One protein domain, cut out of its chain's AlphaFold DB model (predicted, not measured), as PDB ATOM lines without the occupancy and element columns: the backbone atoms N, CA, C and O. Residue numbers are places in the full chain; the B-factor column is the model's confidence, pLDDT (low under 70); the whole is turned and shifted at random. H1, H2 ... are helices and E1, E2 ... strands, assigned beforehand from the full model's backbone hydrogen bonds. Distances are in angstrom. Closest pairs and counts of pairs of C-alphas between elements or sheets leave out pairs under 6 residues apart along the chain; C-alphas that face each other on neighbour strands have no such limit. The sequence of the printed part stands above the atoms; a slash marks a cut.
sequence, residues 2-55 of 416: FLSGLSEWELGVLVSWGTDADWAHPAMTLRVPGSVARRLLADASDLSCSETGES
ATOM      1  N   PHE A   2     164.424 143.800 178.293       51.12
ATOM      2  CA  PHE A   2     163.316 142.945 177.816       51.12
ATOM      3  C   PHE A   2     163.693 142.062 176.607       51.12
ATOM      4  O   PHE A   2     162.978 141.128 176.292       51.12
ATOM      5  N   LEU A   3     164.832 142.333 175.959       55.28
ATOM      6  CA  LEU A   3     165.253 141.667 174.714       55.28
ATOM      7  C   LEU A   3     166.513 140.796 174.866       55.28
ATOM      8  O   LEU A   3     166.923 140.139 173.921       55.28
ATOM      9  N   SER A   4     167.149 140.785 176.043       54.59
ATOM     10  CA  SER A   4     168.420 140.080 176.280       54.59
ATOM     11  C   SER A   4     168.283 138.561 176.441       54.59
ATOM     12  O   SER A   4     169.298 137.889 176.584       54.59
ATOM     13  N   GLY A   5     167.054 138.043 176.483       61.72
ATOM     14  CA  GLY A   5     166.760 136.610 176.568       61.72
ATOM     15  C   GLY A   5     166.307 135.989 175.250       61.72
ATOM     16  O   GLY A   5     166.020 134.807 175.241       61.72
ATOM     17  N   LEU A   6     166.221 136.768 174.166       69.06
ATOM     18  CA  LEU A   6     165.742 136.282 172.875       69.06
ATOM     19  C   LEU A   6     166.894 135.742 172.032       69.06
ATOM     20  O   LEU A   6     167.982 136.325 171.997       69.06
ATOM     21  N   SER A   7     166.633 134.653 171.318       73.31
ATOM     22  CA  SER A   7     167.532 134.121 170.299       73.31
ATOM     23  C   SER A   7     167.694 135.101 169.131       73.31
ATOM     24  O   SER A   7     166.833 135.940 168.855       73.31
ATOM     25  N   GLU A   8     168.794 134.969 168.388       65.94
ATOM     26  CA  GLU A   8     169.051 135.792 167.197       65.94
ATOM     27  C   GLU A   8     167.943 135.647 166.144       65.94
ATOM     28  O   GLU A   8     167.581 136.619 165.481       65.94
ATOM     29  N   TRP A   9     167.332 134.459 166.055       77.94
ATOM     30  CA  TRP A   9     166.181 134.213 165.190       77.94
ATOM     31  C   TRP A   9     164.946 135.012 165.633       77.94
ATOM     32  O   TRP A   9     164.310 135.655 164.802       77.94
ATOM     33  N   GLU A  10     164.619 135.034 166.928       77.75
ATOM     34  CA  GLU A  10     163.472 135.792 167.456       77.75
ATOM     35  C   GLU A  10     163.666 137.301 167.303       77.75
ATOM     36  O   GLU A  10     162.744 138.006 166.898       77.75
ATOM     37  N   LEU A  11     164.877 137.803 167.554       75.44
ATOM     38  CA  LEU A  11     165.212 139.207 167.311       75.44
ATOM     39  C   LEU A  11     165.073 139.561 165.828       75.44
ATOM     40  O   LEU A  11     164.450 140.572 165.495       75.44
ATOM     41  N   GLY A  12     165.587 138.704 164.940       62.88
ATOM     42  CA  GLY A  12     165.408 138.844 163.499       62.88
ATOM     43  C   GLY A  12     163.933 138.864 163.105       62.88
ATOM     44  O   GLY A  12     163.534 139.656 162.248       62.88
ATOM     45  N   VAL A  13     163.103 138.066 163.784       76.19
ATOM     46  CA  VAL A  13     161.664 138.023 163.540       76.19
ATOM     47  C   VAL A  13     160.953 139.311 163.941       76.19
ATOM     48  O   VAL A  13     160.196 139.869 163.143       76.19
ATOM     49  N   LEU A  14     161.220 139.809 165.146       78.06
ATOM     50  CA  LEU A  14     160.625 141.049 165.645       78.06
ATOM     51  C   LEU A  14     160.993 142.246 164.758       78.06
ATOM     52  O   LEU A  14     160.136 143.066 164.433       78.06
ATOM     53  N   VAL A  15     162.252 142.323 164.318       73.56
ATOM     54  CA  VAL A  15     162.739 143.416 163.462       73.56
ATOM     55  C   VAL A  15     162.168 143.331 162.044       73.56
ATOM     56  O   VAL A  15     161.882 144.363 161.441       73.56
ATOM     57  N   SER A  16     161.985 142.122 161.507       57.53
ATOM     58  CA  SER A  16     161.594 141.932 160.102       57.53
ATOM     59  C   SER A  16     160.084 141.944 159.872       57.53
ATOM     60  O   SER A  16     159.634 142.336 158.795       57.53
ATOM     61  N   TRP A  17     159.295 141.507 160.859       74.06
ATOM     62  CA  TRP A  17     157.843 141.346 160.720       74.06
ATOM     63  C   TRP A  17     157.027 142.140 161.748       74.06
ATOM     64  O   TRP A  17     155.803 142.006 161.771       74.06
ATOM     65  N   GLY A  18     157.676 142.980 162.560       79.81
ATOM     66  CA  GLY A  18     157.027 143.956 163.434       79.81
ATOM     67  C   GLY A  18     156.145 144.925 162.652       79.81
ATOM     68  O   GLY A  18     156.614 145.613 161.748       79.81
ATOM     69  N   THR A  19     154.862 144.974 163.000       78.00
ATOM     70  CA  THR A  19     153.882 145.881 162.375       78.00
ATOM     71  C   THR A  19     153.358 146.940 163.330       78.00
ATOM     72  O   THR A  19     153.094 148.056 162.894       78.00
ATOM     73  N   ASP A  20     153.255 146.618 164.618       74.88
ATOM     74  CA  ASP A  20     152.872 147.559 165.668       74.88
ATOM     75  C   ASP A  20     153.481 147.132 167.010       74.88
ATOM     76  O   ASP A  20     153.792 145.953 167.204       74.88
ATOM     77  N   ALA A  21     153.672 148.079 167.928       73.50
ATOM     78  CA  ALA A  21     154.225 147.822 169.254       73.50
ATOM     79  C   ALA A  21     153.465 148.609 170.327       73.50
ATOM     80  O   ALA A  21     153.518 149.841 170.365       73.50
ATOM     81  N   ASP A  22     152.816 147.886 171.242       72.56
ATOM     82  CA  ASP A  22     152.304 148.456 172.483       72.56
ATOM     83  C   ASP A  22     153.445 148.456 173.508       72.56
ATOM     84  O   ASP A  22     153.958 147.421 173.929       72.56
ATOM     85  N   TRP A  23     153.901 149.646 173.888       67.06
ATOM     86  CA  TRP A  23     154.939 149.801 174.908       67.06
ATOM     87  C   TRP A  23     154.359 149.970 176.317       67.06
ATOM     88  O   TRP A  23     155.108 149.896 177.292       67.06
ATOM     89  N   ALA A  24     153.044 150.189 176.443       59.22
ATOM     90  CA  ALA A  24     152.345 150.224 177.725       59.22
ATOM     91  C   ALA A  24     152.089 148.805 178.262       59.22
ATOM     92  O   ALA A  24     152.185 148.583 179.469       59.22
ATOM     93  N   HIS A  25     151.860 147.840 177.367       68.50
ATOM     94  CA  HIS A  25     151.906 146.401 177.646       68.50
ATOM     95  C   HIS A  25     152.901 145.785 176.671       68.50
ATOM     96  O   HIS A  25     152.567 145.767 175.498       68.50
ATOM     97  N   PRO A  26     154.084 145.305 177.097       66.12
ATOM     98  CA  PRO A  26     155.206 145.011 176.205       66.12
ATOM     99  C   PRO A  26     154.888 143.857 175.240       66.12
ATOM    100  O   PRO A  26     155.227 142.699 175.482       66.12
ATOM    101  N   ALA A  27     154.209 144.205 174.153       73.31
ATOM    102  CA  ALA A  27     153.600 143.318 173.185       73.31
ATOM    103  C   ALA A  27     153.795 143.922 171.796       73.31
ATOM    104  O   ALA A  27     153.651 145.127 171.585       73.31
ATOM    105  N   MET A  28     154.147 143.070 170.840       76.81
ATOM    106  CA  MET A  28     154.412 143.467 169.464       76.81
ATOM    107  C   MET A  28     153.531 142.641 168.535       76.81
ATOM    108  O   MET A  28     153.455 141.419 168.668       76.81
ATOM    109  N   THR A  29     152.868 143.302 167.592       85.06
ATOM    110  CA  THR A  29     152.060 142.644 166.567       85.06
ATOM    111  C   THR A  29     152.942 142.316 165.374       85.06
ATOM    112  O   THR A  29     153.573 143.203 164.788       85.06
ATOM    113  N   LEU A  30     152.971 141.040 164.997       81.81
ATOM    114  CA  LEU A  30     153.804 140.533 163.913       81.81
ATOM    115  C   LEU A  30     152.948 140.079 162.731       81.81
ATOM    116  O   LEU A  30     151.976 139.346 162.911       81.81
ATOM    117  N   ARG A  31     153.350 140.441 161.509       83.50
ATOM    118  CA  ARG A  31     152.756 139.908 160.274       83.50
ATOM    119  C   ARG A  31     153.742 138.982 159.577       83.50
ATOM    120  O   ARG A  31     154.511 139.401 158.717       83.50
ATOM    121  N   VAL A  32     153.710 137.715 159.971       76.31
ATOM    122  CA  VAL A  32     154.689 136.693 159.578       76.31
ATOM    123  C   VAL A  32     154.102 135.649 158.611       76.31
ATOM    124  O   VAL A  32     152.896 135.402 158.627       76.31
ATOM    125  N   PRO A  33     154.929 134.973 157.791       73.00
ATOM    126  CA  PRO A  33     154.510 133.788 157.039       73.00
ATOM    127  C   PRO A  33     154.064 132.640 157.958       73.00
ATOM    128  O   PRO A  33     154.577 132.482 159.065       73.00
ATOM    129  N   GLY A  34     153.177 131.765 157.472       71.56
ATOM    130  CA  GLY A  34     152.602 130.679 158.281       71.56
ATOM    131  C   GLY A  34     153.616 129.687 158.879       71.56
ATOM    132  O   GLY A  34     153.347 129.084 159.913       71.56
ATOM    133  N   SER A  35     154.795 129.521 158.272       72.94
ATOM    134  CA  SER A  35     155.889 128.718 158.841       72.94
ATOM    135  C   SER A  35     156.538 129.383 160.058       72.94
ATOM    136  O   SER A  35     156.815 128.703 161.044       72.94
ATOM    137  N   VAL A  36     156.741 130.703 160.005       73.25
ATOM    138  CA  VAL A  36     157.279 131.509 161.109       73.25
ATOM    139  C   VAL A  36     156.246 131.602 162.230       73.25
ATOM    140  O   VAL A  36     156.597 131.349 163.377       73.25
ATOM    141  N   ALA A  37     154.968 131.831 161.900       82.44
ATOM    142  CA  ALA A  37     153.867 131.792 162.865       82.44
ATOM    143  C   ALA A  37     153.842 130.463 163.635       82.44
ATOM    144  O   ALA A  37     153.847 130.452 164.858       82.44
ATOM    145  N   ARG A  38     153.913 129.329 162.926       78.75
ATOM    146  CA  ARG A  38     153.901 127.999 163.552       78.75
ATOM    147  C   ARG A  38     155.086 127.764 164.490       78.75
ATOM    148  O   ARG A  38     154.933 127.052 165.472       78.75
ATOM    149  N   ARG A  39     156.256 128.331 164.181       78.94
ATOM    150  CA  ARG A  39     157.448 128.229 165.035       78.94
ATOM    151  C   ARG A  39     157.355 129.135 166.264       78.94
ATOM    152  O   ARG A  39     157.747 128.697 167.334       78.94
ATOM    153  N   LEU A  40     156.811 130.343 166.115       81.12
ATOM    154  CA  LEU A  40     156.546 131.265 167.228       81.12
ATOM    155  C   LEU A  40     155.472 130.733 168.187       81.12
ATOM    156  O   LEU A  40     155.555 130.947 169.387       81.12
ATOM    157  N   LEU A  41     154.465 130.042 167.649       84.56
ATOM    158  CA  LEU A  41     153.363 129.447 168.412       84.56
ATOM    159  C   LEU A  41     153.704 128.065 168.992       84.56
ATOM    160  O   LEU A  41     152.893 127.491 169.715       84.56
ATOM    161  N   ALA A  42     154.863 127.498 168.648       76.69
ATOM    162  CA  ALA A  42     155.346 126.270 169.265       76.69
ATOM    163  C   ALA A  42     156.016 126.591 170.612       76.69
ATOM    164  O   ALA A  42     156.691 127.610 170.725       76.69
ATOM    165  N   ASP A  43     155.926 125.676 171.587       63.75
ATOM    166  CA  ASP A  43     156.517 125.782 172.944       63.75
ATOM    167  C   ASP A  43     158.069 125.857 172.978       63.75
ATOM    168  O   ASP A  43     158.700 125.588 173.998       63.75
ATOM    169  N   ALA A  44     158.713 126.171 171.854       61.62
ATOM    170  CA  ALA A  44     160.160 126.267 171.693       61.62
ATOM    171  C   ALA A  44     160.677 127.717 171.594       61.62
ATOM    172  O   ALA A  44     161.875 127.904 171.391       61.62
ATOM    173  N   SER A  45     159.796 128.721 171.678       63.19
ATOM    174  CA  SER A  45     160.155 130.145 171.683       63.19
ATOM    175  C   SER A  45     160.106 130.706 173.104       63.19
ATOM    176  O   SER A  45     159.226 130.348 173.885       63.19
ATOM    177  N   ASP A  46     161.015 131.628 173.420       70.69
ATOM    178  CA  ASP A  46     160.999 132.387 174.677       70.69
ATOM    179  C   ASP A  46     159.953 133.529 174.646       70.69
ATOM    180  O   ASP A  46     159.736 134.227 175.641       70.69
ATOM    181  N   LEU A  47     159.267 133.713 173.508       74.44
ATOM    182  CA  LEU A  47     158.162 134.653 173.321       74.44
ATOM    183  C   LEU A  47     156.808 133.987 173.596       74.44
ATOM    184  O   LEU A  47     156.449 132.981 172.987       74.44
ATOM    185  N   SER A  48     155.986 134.619 174.436       81.00
ATOM    186  CA  SER A  48     154.577 134.238 174.577       81.00
ATOM    187  C   SER A  48     153.781 134.772 173.383       81.00
ATOM    188  O   SER A  48     153.459 135.959 173.324       81.00
ATOM    189  N   CYS A  49     153.499 133.898 172.415       83.00
ATOM    190  CA  CYS A  49     152.799 134.244 171.179       83.00
ATOM    191  C   CYS A  49     151.353 133.727 171.188       83.00
ATOM    192  O   CYS A  49     151.086 132.607 171.622       83.00
ATOM    193  N   SER A  50     150.416 134.515 170.661       83.44
ATOM    194  CA  SER A  50     149.032 134.095 170.426       83.44
ATOM    195  C   SER A  50     148.538 134.594 169.069       83.44
ATOM    196  O   SER A  50     148.929 135.666 168.603       83.44
ATOM    197  N   GLU A  51     147.691 133.802 168.406       84.75
ATOM    198  CA  GLU A  51     147.056 134.222 167.157       84.75
ATOM    199  C   GLU A  51     145.998 135.290 167.446       84.75
ATOM    200  O   GLU A  51     145.097 135.100 168.265       84.75
ATOM    201  N   THR A  52     146.094 136.424 166.757       74.12
ATOM    202  CA  THR A  52     145.050 137.448 166.779       74.12
ATOM    203  C   THR A  52     144.009 137.068 165.725       74.12
ATOM    204  O   THR A  52     144.314 137.048 164.535       74.12
ATOM    205  N   GLY A  53     142.801 136.696 166.159       49.91
ATOM    206  CA  GLY A  53     141.715 136.309 165.253       49.91
ATOM    207  C   GLY A  53     141.324 137.440 164.296       49.91
ATOM    208  O   GLY A  53     141.396 138.612 164.667       49.91
ATOM    209  N   GLU A  54     140.917 137.081 163.074       50.59
ATOM    210  CA  GLU A  54     140.467 138.016 162.034       50.59
ATOM    211  C   GLU A  54     139.435 139.009 162.590       50.59
ATOM    212  O   GLU A  54     138.307 138.648 162.928       50.59
ATOM    213  N   SER A  55     139.822 140.281 162.663       36.81
ATOM    214  CA  SER A  55     138.898 141.396 162.828       36.81
ATOM    215  C   SER A  55     139.205 142.436 161.760       36.81
ATOM    216  O   SER A  55     140.293 143.005 161.724       36.81
TER     217      SER A  55
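This is residues 2 to 55 of the 416 residues of an uncharacterized protein of Streptomyces bauhiniae (UniProt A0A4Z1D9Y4). A small two-strand hairpin, E1 and E2, has helix H1 leading into it and helix H2 following it, with H2 beyond the end of the hairpin away from its turn; a long stretch without named elements, residues 41 to 55, follows. The printed part has 54 residues, in the order H1, E1, E2, H2, mixed in class, under half of them in named elements. It is compact, radius of gyration of the C-alphas 10.9 A, spanning 32 by 28 by 19 A.

Find C-alpha 8 at (169.051, 135.792, 167.197); from there H1, residues 8 to 17, runs 14.1 A. E1 is residues 18 to 22, 11.2 A; E2 is residues 27 to 30. H2, residues 34 to 40, ends at (156.546, 131.265, 167.228).

In the antiparallel hairpin, at 160 degrees, look for N 19 and O 29, 2.8 A apart. The closest C-alphas of H1 and E2, Trp 17 and Leu 30, are 5.2 A apart. H1 and H2 are near each other; E1 and H2 are apart. In both helices every O i to N i+4 pair is within hydrogen-bond range.

The farthest C-alphas, Ser 4 and Ser 55, are 32.5 A apart. The printed part has no cut, and its three links are tight. Residues 2 to 6 and 53 to 55 are among those under pLDDT 70.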